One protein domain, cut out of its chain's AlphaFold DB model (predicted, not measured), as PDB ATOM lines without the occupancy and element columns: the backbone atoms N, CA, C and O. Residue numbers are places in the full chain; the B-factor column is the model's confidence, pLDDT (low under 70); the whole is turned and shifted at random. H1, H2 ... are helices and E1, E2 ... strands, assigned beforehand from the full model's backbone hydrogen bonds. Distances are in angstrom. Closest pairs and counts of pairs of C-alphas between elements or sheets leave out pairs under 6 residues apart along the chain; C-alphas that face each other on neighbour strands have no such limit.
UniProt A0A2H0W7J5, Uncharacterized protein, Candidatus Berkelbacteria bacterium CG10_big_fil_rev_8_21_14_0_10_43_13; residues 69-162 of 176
ATOM      1  N   SER A  69     143.914 146.064 226.070       88.81
ATOM      2  CA  SER A  69     144.553 147.364 225.943       88.81
ATOM      3  C   SER A  69     146.053 147.156 225.952       88.81
ATOM      4  O   SER A  69     146.565 146.532 226.878       88.81
ATOM      5  N   ASP A  70     146.733 147.738 224.977       90.56
ATOM      6  CA  ASP A  70     148.186 147.700 224.885       90.56
ATOM      7  C   ASP A  70     148.731 149.073 224.464       90.56
ATOM      8  O   ASP A  70     147.978 149.981 224.091       90.56
ATOM      9  N   GLY A  71     150.047 149.240 224.547       88.75
ATOM     10  CA  GLY A  71     150.772 150.409 224.081       88.75
ATOM     11  C   GLY A  71     151.905 150.024 223.136       88.75
ATOM     12  O   GLY A  71     152.438 148.923 223.169       88.75
ATOM     13  N   SER A  72     152.361 150.972 222.322       87.50
ATOM     14  CA  SER A  72     153.492 150.757 221.406       87.50
ATOM     15  C   SER A  72     154.855 150.596 222.112       87.50
ATOM     16  O   SER A  72     155.879 150.428 221.448       87.50
ATOM     17  N   GLY A  73     154.897 150.684 223.447       89.81
ATOM     18  CA  GLY A  73     156.113 150.564 224.251       89.81
ATOM     19  C   GLY A  73     157.182 151.598 223.883       89.81
ATOM     20  O   GLY A  73     156.883 152.725 223.493       89.81
ATOM     21  N   THR A  74     158.454 151.208 223.976       92.62
ATOM     22  CA  THR A  74     159.604 152.064 223.630       92.62
ATOM     23  C   THR A  74     159.802 152.242 222.124       92.62
ATOM     24  O   THR A  74     160.548 153.135 221.711       92.62
ATOM     25  N   LYS A  75     159.103 151.463 221.282       92.69
ATOM     26  CA  LYS A  75     159.190 151.558 219.814       92.69
ATOM     27  C   LYS A  75     158.800 152.947 219.305       92.69
ATOM     28  O   LYS A  75     159.326 153.384 218.287       92.69
ATOM     29  N   VAL A  76     157.960 153.679 220.047       90.38
ATOM     30  CA  VAL A  76     157.569 155.061 219.715       90.38
ATOM     31  C   VAL A  76     158.766 155.992 219.531       90.38
ATOM     32  O   VAL A  76     158.710 156.867 218.675       90.38
ATOM     33  N   VAL A  77     159.863 155.782 220.272       92.19
ATOM     34  CA  VAL A  77     161.084 156.592 220.148       92.19
ATOM     35  C   VAL A  77     161.740 156.365 218.787       92.19
ATOM     36  O   VAL A  77     162.133 157.321 218.125       92.19
ATOM     37  N   LEU A  78     161.799 155.108 218.338       94.56
ATOM     38  CA  LEU A  78     162.368 154.737 217.041       94.56
ATOM     39  C   LEU A  78     161.478 155.203 215.888       94.56
ATOM     40  O   LEU A  78     161.972 155.814 214.944       94.56
ATOM     41  N   SER A  79     160.168 154.974 215.981       92.69
ATOM     42  CA  SER A  79     159.226 155.414 214.949       92.69
ATOM     43  C   SER A  79     159.196 156.937 214.826       92.69
ATOM     44  O   SER A  79     159.132 157.450 213.713       92.69
ATOM     45  N   ALA A  80     159.300 157.667 215.944       90.94
ATOM     46  CA  ALA A  80     159.398 159.121 215.927       90.94
ATOM     47  C   ALA A  80     160.726 159.609 215.335       90.94
ATOM     48  O   ALA A  80     160.713 160.540 214.536       90.94
ATOM     49  N   ALA A  81     161.851 158.969 215.673       92.94
ATOM     50  CA  ALA A  81     163.157 159.303 215.101       92.94
ATOM     51  C   ALA A  81     163.221 159.043 213.584       92.94
ATOM     52  O   ALA A  81     163.877 159.785 212.861       92.94
ATOM     53  N   ALA A  82     162.513 158.018 213.102       93.94
ATOM     54  CA  ALA A  82     162.423 157.675 211.684       93.94
ATOM     55  C   ALA A  82     161.328 158.449 210.916       93.94
ATOM     56  O   ALA A  82     161.204 158.277 209.707       93.94
ATOM     57  N   GLY A  83     160.505 159.262 211.592       93.06
ATOM     58  CA  GLY A  83     159.374 159.962 210.971       93.06
ATOM     59  C   GLY A  83     158.229 159.045 210.511       93.06
ATOM     60  O   GLY A  83     157.417 159.435 209.676       93.06
ATOM     61  N   LEU A  84     158.142 157.821 211.040       94.12
ATOM     62  CA  LEU A  84     157.189 156.783 210.620       94.12
ATOM     63  C   LEU A  84     155.900 156.796 211.460       94.12
ATOM     64  O   LEU A  84     155.480 155.775 212.013       94.12
ATOM     65  N   TYR A  85     155.242 157.952 211.565       92.25
ATOM     66  CA  TYR A  85     154.078 158.137 212.447       92.25
ATOM     67  C   TYR A  85     152.833 157.359 211.996       92.25
ATOM     68  O   TYR A  85     152.153 156.750 212.822       92.25
ATOM     69  N   ARG A  86     152.571 157.298 210.682       91.69
ATOM     70  CA  ARG A  86     151.470 156.489 210.123       91.69
ATOM     71  C   ARG A  86     151.644 154.997 210.402       91.69
ATOM     72  O   ARG A  86     150.675 154.299 210.679       91.69
ATOM     73  N   GLN A  87     152.879 154.504 210.357       89.81
ATOM     74  CA  GLN A  87     153.165 153.095 210.617       89.81
ATOM     75  C   GLN A  87     153.110 152.765 212.112       89.81
ATOM     76  O   GLN A  87     152.617 151.701 212.477       89.81
ATOM     77  N   ALA A  88     153.509 153.700 212.980       91.12
ATOM     78  CA  ALA A  88     153.376 153.543 214.430       91.12
ATOM     79  C   ALA A  88     151.917 153.313 214.869       91.12
ATOM     80  O   ALA A  88     151.653 152.535 215.783       91.12
ATOM     81  N   ALA A  89     150.961 153.948 214.187       87.44
ATOM     82  CA  ALA A  89     149.536 153.703 214.381       87.44
ATOM     83  C   ALA A  89     149.113 152.269 214.021       87.44
ATOM     84  O   ALA A  89     148.348 151.644 214.759       87.44
ATOM     85  N   CYS A  90     149.632 151.736 212.912       87.31
ATOM     86  CA  CYS A  90     149.398 150.351 212.505       87.31
ATOM     87  C   CYS A  90     149.951 149.365 213.538       87.31
ATOM     88  O   CYS A  90     149.247 148.443 213.947       87.31
ATOM     89  N   ASP A  91     151.172 149.608 214.022       90.62
ATOM     90  CA  ASP A  91     151.800 148.784 215.055       90.62
ATOM     91  C   ASP A  91     150.941 148.712 216.327       90.62
ATOM     92  O   ASP A  91     150.737 147.632 216.877       90.62
ATOM     93  N   LEU A  92     150.400 149.850 216.779       89.31
ATOM     94  CA  LEU A  92     149.543 149.902 217.965       89.31
ATOM     95  C   LEU A  92     148.284 149.042 217.798       89.31
ATOM     96  O   LEU A  92     147.918 148.283 218.700       89.31
ATOM     97  N   LEU A  93     147.621 149.155 216.645       87.31
ATOM     98  CA  LEU A  93     146.427 148.367 216.374       87.31
ATOM     99  C   LEU A  93     146.757 146.877 216.248       87.31
ATOM    100  O   LEU A  93     145.994 146.053 216.748       87.31
ATOM    101  N   ALA A  94     147.883 146.534 215.618       87.56
ATOM    102  CA  ALA A  94     148.342 145.159 215.472       87.56
ATOM    103  C   ALA A  94     148.585 144.498 216.835       87.56
ATOM    104  O   ALA A  94     148.087 143.396 217.060       87.56
ATOM    105  N   MET A  95     149.257 145.182 217.764       88.94
ATOM    106  CA  MET A  95     149.476 144.682 219.127       88.94
ATOM    107  C   MET A  95     148.149 144.373 219.835       88.94
ATOM    108  O   MET A  95     147.911 143.242 220.246       88.94
ATOM    109  N   CYS A  96     147.212 145.327 219.856       88.19
ATOM    110  CA  CYS A  96     145.922 145.119 220.526       88.19
ATOM    111  C   CYS A  96     145.060 144.053 219.827       88.19
ATOM    112  O   CYS A  96     144.348 143.276 220.454       88.19
ATOM    113  N   SER A  97     145.079 144.024 218.500       85.50
ATOM    114  CA  SER A  97     144.204 143.144 217.731       85.50
ATOM    115  C   SER A  97     144.674 141.692 217.733       85.50
ATOM    116  O   SER A  97     143.848 140.781 217.679       85.50
ATOM    117  N   THR A  98     145.988 141.465 217.778       86.38
ATOM    118  CA  THR A  98     146.570 140.114 217.776       86.38
ATOM    119  C   THR A  98     146.333 139.371 219.088       86.38
ATOM    120  O   THR A  98     146.105 138.161 219.061       86.38
ATOM    121  N   ASP A  99     146.261 140.083 220.212       89.12
ATOM    122  CA  ASP A  99     145.861 139.502 221.497       89.12
ATOM    123  C   ASP A  99     144.434 138.942 221.465       89.12
ATOM    124  O   ASP A  99     144.174 137.851 221.976       89.12
ATOM    125  N   LEU A 100     143.510 139.648 220.804       85.12
ATOM    126  CA  LEU A 100     142.129 139.186 220.647       85.12
ATOM    127  C   LEU A 100     142.043 137.992 219.692       85.12
ATOM    128  O   LEU A 100     141.371 137.000 219.988       85.12
ATOM    129  N   THR A 101     142.735 138.050 218.550       86.06
ATOM    130  CA  THR A 101     142.662 136.975 217.545       86.06
ATOM    131  C   THR A 101     143.346 135.696 217.991       86.06
ATOM    132  O   THR A 101     142.932 134.618 217.561       86.06
ATOM    133  N   ARG A 102     144.324 135.775 218.901       86.94
ATOM    134  CA  ARG A 102     144.956 134.601 219.516       86.94
ATOM    135  C   ARG A 102     143.938 133.667 220.176       86.94
ATOM    136  O   ARG A 102     144.108 132.453 220.109       86.94
ATOM    137  N   ASN A 103     142.873 134.220 220.753       86.25
ATOM    138  CA  ASN A 103     141.797 133.460 221.394       86.25
ATOM    139  C   ASN A 103     140.596 133.212 220.458       86.25
ATOM    140  O   ASN A 103     139.524 132.824 220.915       86.25
ATOM    141  N   GLY A 104     140.746 133.453 219.150       85.62
ATOM    142  CA  GLY A 104     139.654 133.359 218.175       85.62
ATOM    143  C   GLY A 104     138.680 134.542 218.211       85.62
ATOM    144  O   GLY A 104     137.615 134.478 217.600       85.62
ATOM    145  N   GLY A 105     139.033 135.619 218.917       84.44
ATOM    146  CA  GLY A 105     138.251 136.843 218.977       84.44
ATOM    147  C   GLY A 105     138.315 137.638 217.674       84.44
ATOM    148  O   GLY A 105     139.307 137.628 216.945       84.44
ATOM    149  N   MET A 106     137.243 138.373 217.401       84.38
ATOM    150  CA  MET A 106     137.194 139.370 216.342       84.38
ATOM    151  C   MET A 106     137.220 140.741 217.005       84.38
ATOM    152  O   MET A 106     136.290 141.099 217.726       84.38
ATOM    153  N   SER A 107     138.281 141.510 216.762       84.00
ATOM    154  CA  SER A 107     138.275 142.920 217.142       84.00
ATOM    155  C   SER A 107     137.126 143.613 216.392       84.00
ATOM    156  O   SER A 107     136.794 143.236 215.268       84.00
ATOM    157  N   LEU A 108     136.479 144.596 217.015       84.06
ATOM    158  CA  LEU A 108     135.354 145.323 216.414       84.06
ATOM    159  C   LEU A 108     135.450 146.818 216.678       84.06
ATOM    160  O   LEU A 108     135.210 147.616 215.785       84.06
ATOM    161  N   VAL A 109     135.825 147.212 217.890       84.94
ATOM    162  CA  VAL A 109     135.879 148.604 218.345       84.94
ATOM    163  C   VAL A 109     137.264 148.852 218.917       84.94
ATOM    164  O   VAL A 109     137.737 148.057 219.724       84.94
ATOM    165  N   PHE A 110     137.887 149.967 218.543       85.62
ATOM    166  CA  PHE A 110     139.166 150.381 219.102       85.62
ATOM    167  C   PHE A 110     139.052 151.789 219.692       85.62
ATOM    168  O   PHE A 110     138.231 152.636 219.330       85.62
ATOM    169  N   ASN A 111     139.832 152.018 220.728       84.88
ATOM    170  CA  ASN A 111     139.840 153.270 221.455       84.88
ATOM    171  C   ASN A 111     141.279 153.499 221.863       84.88
ATOM    172  O   ASN A 111     141.912 152.592 222.401       84.88
ATOM    173  N   ASN A 112     141.790 154.685 221.574       85.69
ATOM    174  CA  ASN A 112     143.173 155.014 221.829       85.69
ATOM    175  C   ASN A 112     143.282 156.228 222.739       85.69
ATOM    176  O   ASN A 112     142.398 157.077 222.836       85.69
ATOM    177  N   VAL A 113     144.419 156.317 223.405       85.06
ATOM    178  CA  VAL A 113     144.774 157.444 224.256       85.06
ATOM    179  C   VAL A 113     146.095 157.969 223.727       85.06
ATOM    180  O   VAL A 113     147.070 157.225 223.664       85.06
ATOM    181  N   LEU A 114     146.112 159.232 223.301       86.44
ATOM    182  CA  LEU A 114     147.341 159.923 222.932       86.44
ATOM    183  C   LEU A 114     147.731 160.833 224.090       86.44
ATOM    184  O   LEU A 114     147.110 161.878 224.291       86.44
ATOM    185  N   ASP A 115     148.751 160.416 224.835       85.38
ATOM    186  CA  ASP A 115     149.267 161.183 225.960       85.38
ATOM    187  C   ASP A 115     150.582 161.870 225.590       85.38
ATOM    188  O   ASP A 115     151.583 161.218 225.295       85.38
ATOM    189  N   VAL A 116     150.561 163.201 225.548       84.56
ATOM    190  CA  VAL A 116     151.686 164.026 225.097       84.56
ATOM    191  C   VAL A 116     151.810 165.276 225.958       84.56
ATOM    192  O   VAL A 116     150.822 165.817 226.455       84.56
ATOM    193  N   LYS A 117     153.044 165.771 226.112       83.12
ATOM    194  CA  LYS A 117     153.321 167.001 226.873       83.12
ATOM    195  C   LYS A 117     152.710 168.243 226.215       83.12
ATOM    196  O   LYS A 117     152.285 169.151 226.921       83.12
ATOM    197  N   SER A 118     152.717 168.290 224.884       83.38
ATOM    198  CA  SER A 118     152.127 169.347 224.061       83.38
ATOM    199  C   SER A 118     151.820 168.786 222.671       83.38
ATOM    200  O   SER A 118     152.553 167.921 222.189       83.38
ATOM    201  N   LEU A 119     150.759 169.287 222.035       82.44
ATOM    202  CA  LEU A 119     150.429 168.985 220.637       82.44
ATOM    203  C   LEU A 119     151.298 169.764 219.635       82.44
ATOM    204  O   LEU A 119     151.274 169.453 218.446       82.44
ATOM    205  N   GLY A 120     152.053 170.761 220.107       83.62
ATOM    206  CA  GLY A 120     152.685 171.760 219.248       83.62
ATOM    207  C   GLY A 120     151.666 172.734 218.651       83.62
ATOM    208  O   GLY A 120     150.462 172.474 218.631       83.62
ATOM    209  N   GLU A 121     152.157 173.873 218.165       83.00
ATOM    210  CA  GLU A 121     151.315 174.832 217.446       83.00
ATOM    211  C   GLU A 121     150.880 174.233 216.094       83.00
ATOM    212  O   GLU A 121     151.653 173.474 215.482       83.00
ATOM    213  N   PRO A 122     149.680 174.567 215.589       81.81
ATOM    214  CA  PRO A 122     149.246 174.156 214.259       81.81
ATOM    215  C   PRO A 122     150.300 174.486 213.190       81.81
ATOM    216  O   PRO A 122     150.861 175.578 213.159       81.81
ATOM    217  N   GLY A 123     150.599 173.521 212.318       82.50
ATOM    218  CA  GLY A 123     151.618 173.664 211.269       82.50
ATOM    219  C   GLY A 123     153.047 173.292 211.683       82.50
ATOM    220  O   GLY A 123     153.902 173.142 210.812       82.50
ATOM    221  N   THR A 124     153.321 173.064 212.971       88.50
ATOM    222  CA  THR A 124     154.627 172.541 213.406       88.50
ATOM    223  C   THR A 124     154.821 171.075 212.995       88.50
ATOM    224  O   THR A 124     153.841 170.327 212.900       88.50
ATOM    225  N   PRO A 125     156.074 170.603 212.822       89.50
ATOM    226  CA  PRO A 125     156.346 169.190 212.553       89.50
ATOM    227  C   PRO A 125     155.768 168.249 213.619       89.50
ATOM    228  O   PRO A 125     155.324 167.153 213.291       89.50
ATOM    229  N   GLN A 126     155.725 168.684 214.886       88.56
ATOM    230  CA  GLN A 126     155.140 167.895 215.976       88.56
ATOM    231  C   GLN A 126     153.628 167.732 215.800       88.56
ATOM    232  O   GLN A 126     153.114 166.620 215.890       88.56
ATOM    233  N   HIS A 127     152.922 168.822 215.490       89.44
ATOM    234  CA  HIS A 127     151.484 168.772 215.245       89.44
ATOM    235  C   HIS A 127     151.157 167.884 214.038       89.44
ATOM    236  O   HIS A 127     150.276 167.027 214.106       89.44
ATOM    237  N   GLN A 128     151.930 168.020 212.955       91.44
ATOM    238  CA  GLN A 128     151.782 167.191 211.757       91.44
ATOM    239  C   GLN A 128     152.038 165.706 212.031       91.44
ATOM    240  O   GLN A 128     151.320 164.855 211.511       91.44
ATOM    241  N   ALA A 129     153.003 165.374 212.891       92.19
ATOM    242  CA  ALA A 129     153.247 163.996 213.307       92.19
ATOM    243  C   ALA A 129     152.021 163.365 213.987       92.19
ATOM    244  O   ALA A 129     151.675 162.216 213.706       92.19
ATOM    245  N   PHE A 130     151.326 164.110 214.852       91.31
ATOM    246  CA  PHE A 130     150.117 163.610 215.509       91.31
ATOM    247  C   PHE A 130     148.945 163.469 214.541       91.31
ATOM    248  O   PHE A 130     148.223 162.478 214.622       91.31
ATOM    249  N   ILE A 131     148.783 164.404 213.603       91.81
ATOM    250  CA  ILE A 131     147.795 164.281 212.524       91.81
ATOM    251  C   ILE A 131     148.049 163.002 211.720       91.81
ATOM    252  O   ILE A 131     147.157 162.165 211.604       91.81
ATOM    253  N   GLN A 132     149.291 162.773 211.287       93.19
ATOM    254  CA  GLN A 132     149.684 161.553 210.577       93.19
ATOM    255  C   GLN A 132     149.416 160.279 211.386       93.19
ATOM    256  O   GLN A 132     149.041 159.258 210.816       93.19
ATOM    257  N   LEU A 133     149.589 160.312 212.708       91.75
ATOM    258  CA  LEU A 133     149.284 159.171 213.571       91.75
ATOM    259  C   LEU A 133     147.779 158.850 213.559       91.75
ATOM    260  O   LEU A 133     147.398 157.689 213.430       91.75
ATOM    261  N   ILE A 134     146.915 159.865 213.634       90.88
ATOM    262  CA  ILE A 134     145.460 159.669 213.566       90.88
ATOM    263  C   ILE A 134     145.006 159.222 212.178       90.88
ATOM    264  O   ILE A 134     144.198 158.299 212.068       90.88
ATOM    265  N   GLU A 135     145.551 159.824 211.124       92.06
ATOM    266  CA  GLU A 135     145.302 159.403 209.745       92.06
ATOM    267  C   GLU A 135     145.716 157.947 209.528       92.06
ATOM    268  O   GLU A 135     144.936 157.174 208.981       92.06
ATOM    269  N   GLY A 136     146.885 157.540 210.036       91.50
ATOM    270  CA  GLY A 136     147.357 156.158 209.966       91.50
ATOM    271  C   GLY A 136     146.400 155.175 210.640       91.50
ATOM    272  O   GLY A 136     146.094 154.129 210.073       91.50
ATOM    273  N   LEU A 137     145.849 155.527 211.806       88.38
ATOM    274  CA  LEU A 137     144.818 154.707 212.454       88.38
ATOM    275  C   LEU A 137     143.552 154.610 211.591       88.38
ATOM    276  O   LEU A 137     142.947 153.542 211.482       88.38
ATOM    277  N   GLY A 138     143.159 155.717 210.958       87.38
ATOM    278  CA  GLY A 138     142.032 155.752 210.036       87.38
ATOM    279  C   GLY A 138     142.244 154.900 208.784       87.38
ATOM    280  O   GLY A 138     141.327 154.190 208.376       87.38
ATOM    281  N   ASP A 139     143.441 154.943 208.203       89.44
ATOM    282  CA  ASP A 139     143.825 154.181 207.014       89.44
ATOM    283  C   ASP A 139     143.801 152.676 207.298       89.44
ATOM    284  O   ASP A 139     143.202 151.911 206.540       89.44
ATOM    285  N   VAL A 140     144.377 152.249 208.424       86.75
ATOM    286  CA  VAL A 140     144.393 150.834 208.818       86.75
ATOM    287  C   VAL A 140     142.975 150.331 209.096       86.75
ATOM    288  O   VAL A 140     142.610 149.249 208.642       86.75
ATOM    289  N   ALA A 141     142.130 151.128 209.757       83.38
ATOM    290  CA  ALA A 141     140.730 150.765 209.982       83.38
ATOM    291  C   ALA A 141     139.961 150.536 208.665       83.38
ATOM    292  O   ALA A 141     139.116 149.640 208.600       83.38
ATOM    293  N   LYS A 142     140.253 151.308 207.607       83.38
ATOM    294  CA  LYS A 142     139.667 151.106 206.266       83.38
ATOM    295  C   LYS A 142     140.229 149.877 205.562       83.38
ATOM    296  O   LYS A 142     139.471 149.153 204.924       83.38
ATOM    297  N   GLN A 143     141.534 149.637 205.668       82.12
ATOM    298  CA  GLN A 143     142.179 148.467 205.059       82.12
ATOM    299  C   GLN A 143     141.642 147.160 205.651       82.12
ATOM    300  O   GLN A 143     141.317 146.227 204.919       82.12
ATOM    301  N   LEU A 144     141.465 147.115 206.972       71.88
ATOM    302  CA  LEU A 144     140.869 145.959 207.638       71.88
ATOM    303  C   LEU A 144     139.410 145.759 207.198       71.88
ATOM    304  O   LEU A 144     138.993 144.630 206.952       71.88
ATOM    305  N   ALA A 145     138.662 146.845 206.979       67.00
ATOM    306  CA  ALA A 145     137.296 146.789 206.456       67.00
ATOM    307  C   ALA A 145     137.201 146.244 205.019       67.00
ATOM    308  O   ALA A 145     136.254 145.531 204.695       67.00
ATOM    309  N   SER A 146     138.155 146.566 204.138       51.84
ATOM    310  CA  SER A 146     138.136 146.116 202.736       51.84
ATOM    311  C   SER A 146     138.646 144.685 202.551       51.84
ATOM    312  O   SER A 146     138.209 144.000 201.630       51.84
ATOM    313  N   SER A 147     139.496 144.194 203.456       49.28
ATOM    314  CA  SER A 147     139.947 142.791 203.489       49.28
ATOM    315  C   SER A 147     138.844 141.781 203.875       49.28
ATOM    316  O   SER A 147     139.054 140.569 203.869       49.28
ATOM    317  N   CYS A 148     137.636 142.276 204.161       35.72
ATOM    318  CA  CYS A 148     136.507 141.567 204.758       35.72
ATOM    319  C   CYS A 148     135.800 140.531 203.847       35.72
ATOM    320  O   CYS A 148     134.779 139.970 204.240       35.72
ATOM    321  N   SER A 149     136.314 140.230 202.651       29.44
ATOM    322  CA  SER A 149     135.742 139.208 201.755       29.44
ATOM    323  C   SER A 149     136.293 137.793 201.968       29.44
ATOM    324  O   SER A 149     135.696 136.838 201.475       29.44
ATOM    325  N   ALA A 150     137.369 137.611 202.740       25.73
ATOM    326  CA  ALA A 150     137.901 136.286 203.042       25.73
ATOM    327  C   ALA A 150     138.481 136.226 204.461       25.73
ATOM    328  O   ALA A 150     139.492 136.845 204.754       25.73
ATOM    329  N   VAL A 151     137.797 135.478 205.331       34.31
ATOM    330  CA  VAL A 151     138.322 134.695 206.466       34.31
ATOM    331  C   VAL A 151     139.652 135.184 207.087       34.31
ATOM    332  O   VAL A 151     140.714 135.028 206.492       34.31
ATOM    333  N   ARG A 152     139.591 135.556 208.385       31.53
ATOM    334  CA  ARG A 152     140.698 135.502 209.379       31.53
ATOM    335  C   ARG A 152     141.550 136.768 209.604       31.53
ATOM    336  O   ARG A 152     142.766 136.647 209.731       31.53
ATOM    337  N   GLN A 153     140.951 137.954 209.763       29.30
ATOM    338  CA  GLN A 153     141.666 139.135 210.288       29.30
ATOM    339  C   GLN A 153     140.852 139.934 211.330       29.30
ATOM    340  O   GLN A 153     139.621 139.872 211.318       29.30
ATOM    341  N   PRO A 154     141.520 140.630 212.276       41.69
ATOM    342  CA  PRO A 154     140.846 141.406 213.313       41.69
ATOM    343  C   PRO A 154     140.224 142.675 212.736       41.69
ATOM    344  O   PRO A 154     140.916 143.482 212.125       41.69
ATOM    345  N   ASN A 155     138.933 142.888 212.974       47.38
ATOM    346  CA  ASN A 155     138.252 144.089 212.499       47.38
ATOM    347  C   ASN A 155     138.414 145.240 213.508       47.38
ATOM    348  O   ASN A 155     138.654 145.051 214.689       47.38
ATOM    349  N   CYS A 156     138.343 146.491 213.083       41.09
ATOM    350  CA  CYS A 156     138.444 147.623 214.002       41.09
ATOM    351  C   CYS A 156     137.693 148.807 213.397       41.09
ATOM    352  O   CYS A 156     138.079 149.316 212.350       41.09
ATOM    353  N   GLN A 157     136.599 149.233 214.031       55.03
ATOM    354  CA  GLN A 157     135.641 150.194 213.468       55.03
ATOM    355  C   GLN A 157     135.618 151.573 214.112       55.03
ATOM    356  O   GLN A 157     134.819 152.431 213.742       55.03
ATOM    357  N   SER A 158     136.446 151.838 215.099       40.06
ATOM    358  CA  SER A 158     136.501 153.186 215.651       40.06
ATOM    359  C   SER A 158     137.860 153.397 216.248       40.06
ATOM    360  O   SER A 158     138.469 152.456 216.716       40.06
ATOM    361  N   VAL A 159     138.360 154.617 216.154       43.06
ATOM    362  CA  VAL A 159     139.630 155.027 216.739       43.06
ATOM    363  C   VAL A 159     139.300 156.262 217.554       43.06
ATOM    364  O   VAL A 159     139.585 157.380 217.155       43.06
ATOM    365  N   SER A 160     138.565 156.105 218.651       36.66
ATOM    366  CA  SER A 160     138.279 157.276 219.482       36.66
ATOM    367  C   SER A 160     139.548 157.630 220.246       36.66
ATOM    368  O   SER A 160     139.882 156.920 221.182       36.66
ATOM    369  N   VAL A 161     140.206 158.740 219.912       36.38
ATOM    370  CA  VAL A 161     141.254 159.303 220.774       36.38
ATOM    371  C   VAL A 161     140.556 159.875 222.003       36.38
ATOM    372  O   VAL A 161     139.704 160.753 221.879       36.38
ATOM    373  N   ARG A 162     140.853 159.393 223.208       36.81
ATOM    374  CA  ARG A 162     140.378 160.030 224.440       36.81
ATOM    375  C   ARG A 162     141.544 160.326 225.362       36.81
ATOM    376  O   ARG A 162     142.145 159.413 225.905       36.81
TER     377      ARG A 162
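Overview. This is residues 69 to 162 of the 176 residues of an uncharacterized protein of Candidatus Berkelbacteria bacterium CG10_big_fil_rev_8_21_14_0_10_43_13 (UniProt A0A2H0W7J5). A short parallel strand pair, E1 and E2, lies over two long helices, H2 and H3, which splay apart from where H2's first half meets H3; short H1 folds back at H2's start. The printed part has 94 residues, in order H1 H2 E1 H3 E2, mostly helix. It is compact, with a radius of gyration of the C-alphas of 13.9 A, and spans 42 by 25 by 24 A.

Along the chain. Find E1, residues 110 to 112, from C-alpha 110 at (139.166, 150.381, 219.102); E2 is 159 to 161. H3, residues 125 to 146, runs 31.0 A from (156.346, 169.190, 212.553). H2, 85 to 102, runs 26.2 A, with a kink of 26 degrees near residue 96; H1 is 75 to 81.

Arrangement. Look at N 112 and O 160, within hydrogen-bond range at 3.0 A, across parallel E1 and E2. E1, H3, E2 form a strand-helix-strand unit, parallel neighbours with a helix between, its crossover right-handed. H2 touches H3 with residues 85 to 93 alone, closest C-alphas Arg 86 and Gly 136, 4.1 A, at a steep tilt of 41 degrees. H1 and H2 form a helical hairpin, closest C-alphas Ser 79 and Ala 88, 6.2 A. Every O i to N i+4 pair is within hydrogen-bond range in H1 and H3, 11 of 14 in H2.

Size, cuts and confidence. The farthest C-alphas, Glu 121 and Val 151, are 43.6 A apart. The printed part has no cut; E1 to H3 and H3 to E2 are long links. Residues 145 to 162 have pLDDT under 70.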